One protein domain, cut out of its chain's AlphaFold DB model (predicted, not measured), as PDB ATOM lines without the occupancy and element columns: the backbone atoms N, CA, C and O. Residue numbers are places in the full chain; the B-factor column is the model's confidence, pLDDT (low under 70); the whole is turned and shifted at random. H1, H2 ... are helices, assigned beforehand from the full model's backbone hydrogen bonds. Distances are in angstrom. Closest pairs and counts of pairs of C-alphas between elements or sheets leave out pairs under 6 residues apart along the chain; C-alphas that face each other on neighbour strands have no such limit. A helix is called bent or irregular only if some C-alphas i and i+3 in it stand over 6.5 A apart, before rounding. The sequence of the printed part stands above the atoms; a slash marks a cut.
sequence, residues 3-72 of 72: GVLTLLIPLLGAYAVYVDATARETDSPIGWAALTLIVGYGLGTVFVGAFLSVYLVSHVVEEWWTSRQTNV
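What this domain is: This is residues 3 to 72 of the 72 residues of an uncharacterized protein of Natronobacterium texcoconense (UniProt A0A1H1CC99). One long helix, H3, packs with its first turns on the end of a helical hairpin made by H1 and H2, then runs on past the hairpin as an arm, whose residues 60 to 72 stick out. H1 and H2 pack side by side, and H3 meets them near its beginning; the three make a lopsided up-and-down bundle, each helix running against the one before it. The printed part has 70 residues with three named helices, in the order H1, H2, H3, and no named strand; its class is all helix. It is loose, with a radius of gyration of the C-alphas of 13.8 A, and spans 52 by 19 by 15 A, the free arm adding to the length.

How they stand to each other: Begin with H3, residues 45 to 70, and look at its first residues. H2, residues 29 to 42, touches H3 with residues 36 to 40 alone, against residues 45 to 51 of H3; the closest C-alphas, those of Gly 40 and Val 48, are 5.3 A apart. These two form a helical hairpin at a shallow tilt of 30 degrees, opposite ways. H1, residues 3 to 23, touches H3 with residues 6 to 13 alone, against residues 45 to 48 of H3; the closest C-alphas, those of Thr 6 and Thr 45, are 6.3 A apart. H1 and H3 run the same way at a shallow tilt of 12 degrees. Now turn to H1 and H2, the other helical hairpin: they touch with 29 pairs of C-alphas within 8 A, the closest being those of Ala 14 and Ala 33 at 4.4 A. They run opposite ways at a shallow tilt of 19 degrees. In the backbone, every O i to N i+4 pair of H2 is within hydrogen-bond range, against 15 of 17 in H1 and 20 of 22 in H3.

Where its parts are: Find C-alpha 45 at (27.768, 33.533, -2.801); from there H3 runs 37.9 A to C-alpha 70 at (13.544, 45.142, 30.320). H1 begins at C-alpha 3, at (35.189, 34.641, -10.371), and measures 30.8 A to C-alpha 23. It is neither bent nor irregular, but only just: C-alphas 7 and 10 are 6.2 A apart. H2 goes from C-alpha 29 to C-alpha 42, 19.8 A.

The domain as a whole: The two C-alphas farthest apart are those of Gly 3 and Val 72, at 51.8 A. Without residues 60 to 72, which stand free and of which 60 to 70 belong to H3, the body spans 34 by 18 by 14 A. The printed part has no cut, and the links H1 to H2 and H2 to H3 are tight. Look in the B-factor column for the model's confidence: the mean pLDDT of the printed part is 77.0, and residues 3 to 6, 44 to 49 and 69 to 72 are under 70.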
ATOM      1  N   GLY A   3      34.413  35.378 -11.382       63.28
ATOM      2  CA  GLY A   3      35.189  34.641 -10.371       63.28
ATOM      3  C   GLY A   3      35.867  35.494  -9.292       63.28
ATOM      4  O   GLY A   3      35.893  35.093  -8.135       63.28
ATOM      5  N   VAL A   4      36.353  36.694  -9.629       68.69
ATOM      6  CA  VAL A   4      36.969  37.591  -8.631       68.69
ATOM      7  C   VAL A   4      35.913  38.157  -7.677       68.69
ATOM      8  O   VAL A   4      36.138  38.199  -6.474       68.69
ATOM      9  N   LEU A   5      34.727  38.516  -8.182       66.81
ATOM     10  CA  LEU A   5      33.612  38.963  -7.339       66.81
ATOM     11  C   LEU A   5      33.081  37.820  -6.468       66.81
ATOM     12  O   LEU A   5      32.800  38.029  -5.294       66.81
ATOM     13  N   THR A   6      33.022  36.600  -7.003       68.88
ATOM     14  CA  THR A   6      32.651  35.398  -6.243       68.88
ATOM     15  C   THR A   6      33.603  35.145  -5.071       68.88
ATOM     16  O   THR A   6      33.159  34.663  -4.034       68.88
ATOM     17  N   LEU A   7      34.885  35.506  -5.206       71.94
ATOM     18  CA  LEU A   7      35.875  35.406  -4.129       71.94
ATOM     19  C   LEU A   7      35.816  36.575  -3.140       71.94
ATOM     20  O   LEU A   7      36.017  36.364  -1.945       71.94
ATOM     21  N   LEU A   8      35.552  37.791  -3.625       80.12
ATOM     22  CA  LEU A   8      35.530  39.002  -2.804       80.12
ATOM     23  C   LEU A   8      34.256  39.138  -1.968       80.12
ATOM     24  O   LEU A   8      34.330  39.635  -0.850       80.12
ATOM     25  N   ILE A   9      33.099  38.700  -2.468       79.44
ATOM     26  CA  ILE A   9      31.823  38.864  -1.752       79.44
ATOM     27  C   ILE A   9      31.801  38.107  -0.409       79.44
ATOM     28  O   ILE A   9      31.416  38.723   0.582       79.44
ATOM     29  N   PRO A  10      32.241  36.835  -0.305       79.69
ATOM     30  CA  PRO A  10      32.378  36.163   0.987       79.69
ATOM     31  C   PRO A  10      33.321  36.903   1.934       79.69
ATOM     32  O   PRO A  10      33.034  37.004   3.121       79.69
ATOM     33  N   LEU A  11      34.415  37.460   1.404       82.56
ATOM     34  CA  LEU A  11      35.409  38.197   2.183       82.56
ATOM     35  C   LEU A  11      34.822  39.487   2.773       82.56
ATOM     36  O   LEU A  11      34.957  39.750   3.967       82.56
ATOM     37  N   LEU A  12      34.127  40.264   1.939       83.56
ATOM     38  CA  LEU A  12      33.429  41.483   2.343       83.56
ATOM     39  C   LEU A  12      32.274  41.175   3.305       83.56
ATOM     40  O   LEU A  12      32.091  41.895   4.281       83.56
ATOM     41  N   GLY A  13      31.530  40.091   3.067       81.56
ATOM     42  CA  GLY A  13      30.458  39.631   3.948       81.56
ATOM     43  C   GLY A  13      30.976  39.207   5.322       81.56
ATOM     44  O   GLY A  13      30.429  39.624   6.335       81.56
ATOM     45  N   ALA A  14      32.070  38.447   5.372       83.75
ATOM     46  CA  ALA A  14      32.704  38.051   6.624       83.75
ATOM     47  C   ALA A  14      33.250  39.251   7.402       83.75
ATOM     48  O   ALA A  14      33.106  39.301   8.621       83.75
ATOM     49  N   TYR A  15      33.826  40.236   6.708       83.25
ATOM     50  CA  TYR A  15      34.255  41.486   7.331       83.25
ATOM     51  C   TYR A  15      33.070  42.282   7.894       83.25
ATOM     52  O   TYR A  15      33.136  42.746   9.027       83.25
ATOM     53  N   ALA A  16      31.968  42.398   7.147       83.81
ATOM     54  CA  ALA A  16      30.766  43.082   7.622       83.81
ATOM     55  C   ALA A  16      30.171  42.402   8.866       83.81
ATOM     56  O   ALA A  16      29.862  43.083   9.837       83.81
ATOM     57  N   VAL A  17      30.082  41.067   8.865       83.38
ATOM     58  CA  VAL A  17      29.623  40.277  10.022       83.38
ATOM     59  C   VAL A  17      30.565  40.433  11.207       83.38
ATOM     60  O   VAL A  17      30.110  40.570  12.333       83.38
ATOM     61  N   TYR A  18      31.877  40.455  10.972       84.50
ATOM     62  CA  TYR A  18      32.850  40.700  12.030       84.50
ATOM     63  C   TYR A  18      32.665  42.083  12.670       84.50
ATOM     64  O   TYR A  18      32.625  42.194  13.893       84.50
ATOM     65  N   VAL A  19      32.536  43.138  11.858       86.75
ATOM     66  CA  VAL A  19      32.341  44.512  12.348       86.75
ATOM     67  C   VAL A  19      31.008  44.657  13.087       86.75
ATOM     68  O   VAL A  19      30.967  45.279  14.142       86.75
ATOM     69  N   ASP A  20      29.932  44.053  12.585       82.75
ATOM     70  CA  ASP A  20      28.625  44.088  13.253       82.75
ATOM     71  C   ASP A  20      28.640  43.301  14.575       82.75
ATOM     72  O   ASP A  20      28.262  43.831  15.617       82.75
ATOM     73  N   ALA A  21      29.184  42.081  14.578       82.06
ATOM     74  CA  ALA A  21      29.289  41.260  15.784       82.06
ATOM     75  C   ALA A  21      30.214  41.879  16.847       82.06
ATOM     76  O   ALA A  21      29.961  41.750  18.043       82.06
ATOM     77  N   THR A  22      31.283  42.569  16.433       83.62
ATOM     78  CA  THR A  22      32.141  43.322  17.364       83.62
ATOM     79  C   THR A  22      31.432  44.553  17.920       83.62
ATOM     80  O   THR A  22      31.563  44.826  19.108       83.62
ATOM     81  N   ALA A  23      30.645  45.263  17.106       85.56
ATOM     82  CA  ALA A  23      29.846  46.401  17.562       85.56
ATOM     83  C   ALA A  23      28.731  45.998  18.546       85.56
ATOM     84  O   ALA A  23      28.363  46.793  19.406       85.56
ATOM     85  N   ARG A  24      28.210  44.771  18.432       79.12
ATOM     86  CA  ARG A  24      27.174  44.197  19.308       79.12
ATOM     87  C   ARG A  24      27.729  43.439  20.521       79.12
ATOM     88  O   ARG A  24      26.953  42.793  21.216       79.12
ATOM     89  N   GLU A  25      29.046  43.469  20.746       80.56
ATOM     90  CA  GLU A  25      29.732  42.725  21.820       80.56
ATOM     91  C   GLU A  25      29.369  41.226  21.866       80.56
ATOM     92  O   GLU A  25      29.309  40.609  22.926       80.56
ATOM     93  N   THR A  26      29.122  40.610  20.707       75.31
ATOM     94  CA  THR A  26      28.781  39.186  20.626       75.31
ATOM     95  C   THR A  26      29.942  38.320  21.128       75.31
ATOM     96  O   THR A  26      31.092  38.578  20.778       75.31
ATOM     97  N   ASP A  27      29.654  37.232  21.850       77.00
ATOM     98  CA  ASP A  27      30.660  36.349  22.477       77.00
ATOM     99  C   ASP A  27      31.731  35.782  21.515       77.00
ATOM    100  O   ASP A  27      32.829  35.422  21.941       77.00
ATOM    101  N   SER A  28      31.448  35.670  20.208       81.06
ATOM    102  CA  SER A  28      32.409  35.145  19.222       81.06
ATOM    103  C   SER A  28      32.281  35.797  17.836       81.06
ATOM    104  O   SER A  28      31.776  35.183  16.890       81.06
ATOM    105  N   PRO A  29      32.788  37.030  17.659       80.12
ATOM    106  CA  PRO A  29      32.695  37.745  16.387       80.12
ATOM    107  C   PRO A  29      33.540  37.082  15.291       80.12
ATOM    108  O   PRO A  29      33.170  37.054  14.117       80.12
ATOM    109  N   ILE A  30      34.662  36.471  15.681       85.56
ATOM    110  CA  ILE A  30      35.548  35.726  14.778       85.56
ATOM    111  C   ILE A  30      34.867  34.439  14.285       85.56
ATOM    112  O   ILE A  30      35.013  34.084  13.115       85.56
ATOM    113  N   GLY A  31      34.094  33.756  15.140       83.62
ATOM    114  CA  GLY A  31      33.366  32.540  14.766       83.62
ATOM    115  C   GLY A  31      32.312  32.799  13.688       83.62
ATOM    116  O   GLY A  31      32.250  32.072  12.696       83.62
ATOM    117  N   TRP A  32      31.546  33.883  13.828       80.12
ATOM    118  CA  TRP A  32      30.548  34.298  12.837       80.12
ATOM    119  C   TRP A  32      31.172  34.712  11.500       80.12
ATOM    120  O   TRP A  32      30.687  34.320  10.433       80.12
ATOM    121  N   ALA A  33      32.290  35.437  11.541       82.50
ATOM    122  CA  ALA A  33      33.043  35.797  10.344       82.50
ATOM    123  C   ALA A  33      33.592  34.556   9.617       82.50
ATOM    124  O   ALA A  33      33.443  34.425   8.400       82.50
ATOM    125  N   ALA A  34      34.161  33.601  10.360       84.50
ATOM    126  CA  ALA A  34      34.668  32.347   9.807       84.50
ATOM    127  C   ALA A  34      33.548  31.488   9.197       84.50
ATOM    128  O   ALA A  34      33.707  30.972   8.091       84.50
ATOM    129  N   LEU A  35      32.391  31.388   9.860       81.62
ATOM    130  CA  LEU A  35      31.212  30.706   9.316       81.62
ATOM    131  C   LEU A  35      30.735  31.348   8.011       81.62
ATOM    132  O   LEU A  35      30.424  30.638   7.057       81.62
ATOM    133  N   THR A  36      30.754  32.677   7.932       80.19
ATOM    134  CA  THR A  36      30.379  33.416   6.718       80.19
ATOM    135  C   THR A  36      31.316  33.097   5.547       80.19
ATOM    136  O   THR A  36      30.851  32.913   4.421       80.19
ATOM    137  N   LEU A  37      32.621  32.939   5.801       81.75
ATOM    138  CA  LEU A  37      33.581  32.485   4.786       81.75
ATOM    139  C   LEU A  37      33.330  31.035   4.361       81.75
ATOM    140  O   LEU A  37      33.328  30.744   3.165       81.75
ATOM    141  N   ILE A  38      33.096  30.131   5.315       82.62
ATOM    142  CA  ILE A  38      32.836  28.710   5.038       82.62
ATOM    143  C   ILE A  38      31.565  28.552   4.199       82.62
ATOM    144  O   ILE A  38      31.569  27.826   3.209       82.62
ATOM    145  N   VAL A  39      30.495  29.272   4.541       78.81
ATOM    146  CA  VAL A  39      29.244  29.275   3.773       78.81
ATOM    147  C   VAL A  39      29.462  29.890   2.392       78.81
ATOM    148  O   VAL A  39      29.023  29.324   1.392       78.81
ATOM    149  N   GLY A  40      30.184  31.008   2.300       77.69
ATOM    150  CA  GLY A  40      30.388  31.695   1.028       77.69
ATOM    151  C   GLY A  40      31.278  30.968   0.032       77.69
ATOM    152  O   GLY A  40      30.970  30.989  -1.160       77.69
ATOM    153  N   TYR A  41      32.324  30.288   0.500       74.31
ATOM    154  CA  TYR A  41      33.177  29.462  -0.355       74.31
ATOM    155  C   TYR A  41      32.640  28.039  -0.549       74.31
ATOM    156  O   TYR A  41      32.848  27.464  -1.613       74.31
ATOM    157  N   GLY A  42      31.953  27.474   0.447       73.44
ATOM    158  CA  GLY A  42      31.465  26.093   0.420       73.44
ATOM    159  C   GLY A  42      30.109  25.914  -0.263       73.44
ATOM    160  O   GLY A  42      29.933  24.972  -1.029       73.44
ATOM    161  N   LEU A  43      29.153  26.811  -0.007       70.94
ATOM    162  CA  LEU A  43      27.786  26.740  -0.552       70.94
ATOM    163  C   LEU A  43      27.541  27.768  -1.664       70.94
ATOM    164  O   LEU A  43      26.601  27.637  -2.443       70.94
ATOM    165  N   GLY A  44      28.418  28.764  -1.775       69.75
ATOM    166  CA  GLY A  44      28.392  29.773  -2.822       69.75
ATOM    167  C   GLY A  44      27.754  31.087  -2.383       69.75
ATOM    168  O   GLY A  44      26.984  31.185  -1.429       69.75
ATOM    169  N   THR A  45      28.067  32.136  -3.138       64.62
ATOM    170  CA  THR A  45      27.768  33.533  -2.801       64.62
ATOM    171  C   THR A  45      26.274  33.839  -2.648       64.62
ATOM    172  O   THR A  45      25.898  34.729  -1.894       64.62
ATOM    173  N   VAL A  46      25.407  33.083  -3.325       66.81
ATOM    174  CA  VAL A  46      23.946  33.224  -3.210       66.81
ATOM    175  C   VAL A  46      23.458  32.818  -1.814       66.81
ATOM    176  O   VAL A  46      22.598  33.486  -1.243       66.81
ATOM    177  N   PHE A  47      24.055  31.781  -1.217       68.00
ATOM    178  CA  PHE A  47      23.712  31.332   0.134       68.00
ATOM    179  C   PHE A  47      24.240  32.273   1.222       68.00
ATOM    180  O   PHE A  47      23.643  32.341   2.293       68.00
ATOM    181  N   VAL A  48      25.279  33.070   0.938       67.00
ATOM    182  CA  VAL A  48      25.745  34.142   1.841       67.00
ATOM    183  C   VAL A  48      24.649  35.175   2.069       67.00
ATOM    184  O   VAL A  48      24.424  35.577   3.203       67.00
ATOM    185  N   GLY A  49      23.924  35.576   1.020       69.19
ATOM    186  CA  GLY A  49      22.821  36.531   1.160       69.19
ATOM    187  C   GLY A  49      21.687  35.997   2.042       69.19
ATOM    188  O   GLY A  49      21.175  36.714   2.903       69.19
ATOM    189  N   ALA A  50      21.336  34.717   1.881       72.75
ATOM    190  CA  ALA A  50      20.340  34.058   2.724       72.75
ATOM    191  C   ALA A  50      20.821  33.938   4.181       72.75
ATOM    192  O   ALA A  50      20.069  34.244   5.103       72.75
ATOM    193  N   PHE A  51      22.087  33.567   4.389       71.62
ATOM    194  CA  PHE A  51      22.700  33.478   5.714       71.62
ATOM    195  C   PHE A  51      22.731  34.837   6.428       71.62
ATOM    196  O   PHE A  51      22.318  34.931   7.579       71.62
ATOM    197  N   LEU A  52      23.123  35.903   5.724       71.00
ATOM    198  CA  LEU A  52      23.104  37.274   6.246       71.00
ATOM    199  C   LEU A  52      21.687  37.736   6.603       71.00
ATOM    200  O   LEU A  52      21.494  38.393   7.620       71.00
ATOM    201  N   SER A  53      20.687  37.362   5.804       79.75
ATOM    202  CA  SER A  53      19.285  37.678   6.101       79.75
ATOM    203  C   SER A  53      18.823  37.005   7.395       79.75
ATOM    204  O   SER A  53      18.196  37.649   8.231       79.75
ATOM    205  N   VAL A  54      19.174  35.730   7.595       79.12
ATOM    206  CA  VAL A  54      18.867  35.003   8.837       79.12
ATOM    207  C   VAL A  54      19.599  35.621  10.028       79.12
ATOM    208  O   VAL A  54      18.979  35.824  11.067       79.12
ATOM    209  N   TYR A  55      20.878  35.969   9.863       75.62
ATOM    210  CA  TYR A  55      21.692  36.618  10.894       75.62
ATOM    211  C   TYR A  55      21.101  37.964  11.344       75.62
ATOM    212  O   TYR A  55      21.006  38.234  12.540       75.62
ATOM    213  N   LEU A  56      20.645  38.794  10.402       79.62
ATOM    214  CA  LEU A  56      19.998  40.067  10.723       79.62
ATOM    215  C   LEU A  56      18.660  39.859  11.437       79.62
ATOM    216  O   LEU A  56      18.384  40.517  12.437       79.62
ATOM    217  N   VAL A  57      17.832  38.929  10.953       84.62
ATOM    218  CA  VAL A  57      16.528  38.646  11.567       84.62
ATOM    219  C   VAL A  57      16.693  38.101  12.984       84.62
ATOM    220  O   VAL A  57      15.944  38.512  13.866       84.62
ATOM    221  N   SER A  58      17.671  37.225  13.235       80.38
ATOM    222  CA  SER A  58      17.899  36.684  14.579       80.38
ATOM    223  C   SER A  58      18.250  37.786  15.575       80.38
ATOM    224  O   SER A  58      17.674  37.827  16.657       80.38
ATOM    225  N   HIS A  59      19.115  38.721  15.181       77.38
ATOM    226  CA  HIS A  59      19.530  39.826  16.043       77.38
ATOM    227  C   HIS A  59      18.410  40.843  16.286       77.38
ATOM    228  O   HIS A  59      18.239  41.312  17.406       77.38
ATOM    229  N   VAL A  60      17.590  41.145  15.273       83.00
ATOM    230  CA  VAL A  60      16.409  42.007  15.456       83.00
ATOM    231  C   VAL A  60      15.405  41.365  16.417       83.00
ATOM    232  O   VAL A  60      14.815  42.050  17.251       83.00
ATOM    233  N   VAL A  61      15.207  40.048  16.322       84.44
ATOM    234  CA  VAL A  61      14.332  39.308  17.243       84.44
ATOM    235  C   VAL A  61      14.899  39.320  18.662       84.44
ATOM    236  O   VAL A  61      14.136  39.517  19.607       84.44
ATOM    237  N   GLU A  62      16.211  39.153  18.819       82.00
ATOM    238  CA  GLU A  62      16.895  39.195  20.113       82.00
ATOM    239  C   GLU A  62      16.808  40.578  20.773       82.00
ATOM    240  O   GLU A  62      16.425  40.678  21.939       82.00
ATOM    241  N   GLU A  63      17.050  41.660  20.026       79.88
ATOM    242  CA  GLU A  63      16.885  43.038  20.511       79.88
ATOM    243  C   GLU A  63      15.436  43.334  20.915       79.88
ATOM    244  O   GLU A  63      15.177  43.929  21.967       79.88
ATOM    245  N   TRP A  64      14.471  42.899  20.102       83.38
ATOM    246  CA  TRP A  64      13.052  43.089  20.385       83.38
ATOM    247  C   TRP A  64      12.603  42.314  21.625       83.38
ATOM    248  O   TRP A  64      11.863  42.839  22.462       83.38
ATOM    249  N   TRP A  65      13.063  41.071  21.760       83.38
ATOM    250  CA  TRP A  65      12.776  40.226  22.913       83.38
ATOM    251  C   TRP A  65      13.388  40.800  24.195       83.38
ATOM    252  O   TRP A  65      12.692  40.957  25.199       83.38
ATOM    253  N   THR A  66      14.653  41.212  24.134       76.12
ATOM    254  CA  THR A  66      15.370  41.834  25.255       76.12
ATOM    255  C   THR A  66      14.700  43.140  25.686       76.12
ATOM    256  O   THR A  66      14.492  43.358  26.880       76.12
ATOM    257  N   SER A  67      14.264  43.967  24.728       73.62
ATOM    258  CA  SER A  67      13.526  45.215  24.990       73.62
ATOM    259  C   SER A  67      12.171  44.980  25.665       73.62
ATOM    260  O   SER A  67      11.711  45.814  26.450       73.62
ATOM    261  N   ARG A  68      11.513  43.848  25.380       75.00
ATOM    262  CA  ARG A  68      10.283  43.447  26.078       75.00
ATOM    263  C   ARG A  68      10.553  42.966  27.496       75.00
ATOM    264  O   ARG A  68       9.735  43.235  28.364       75.00
ATOM    265  N   GLN A  69      11.669  42.284  27.737       67.88
ATOM    266  CA  GLN A  69      12.039  41.802  29.070       67.88
ATOM    267  C   GLN A  69      12.493  42.917  30.020       67.88
ATOM    268  O   GLN A  69      12.283  42.794  31.218       67.88
ATOM    269  N   THR A  70      13.083  43.999  29.507       59.94
ATOM    270  CA  THR A  70      13.544  45.142  30.320       59.94
ATOM    271  C   THR A  70      12.456  46.175  30.634       59.94
ATOM    272  O   THR A  70      12.666  47.018  31.499       59.94
ATOM    273  N   ASN A  71      11.300  46.125  29.960       53.56
ATOM    274  CA  ASN A  71      10.142  46.998  30.222       53.56
ATOM    275  C   ASN A  71       9.103  46.384  31.188       53.56
ATOM    276  O   ASN A  71       7.980  46.887  31.272       53.56
ATOM    277  N   VAL A  72       9.451  45.299  31.888       50.28
ATOM    278  CA  VAL A  72       8.651  44.670  32.956       50.28
ATOM    279  C   VAL A  72       9.368  44.870  34.282       50.28
ATOM    280  O   VAL A  72       8.674  45.205  35.267       50.28
TER     281      VAL A  72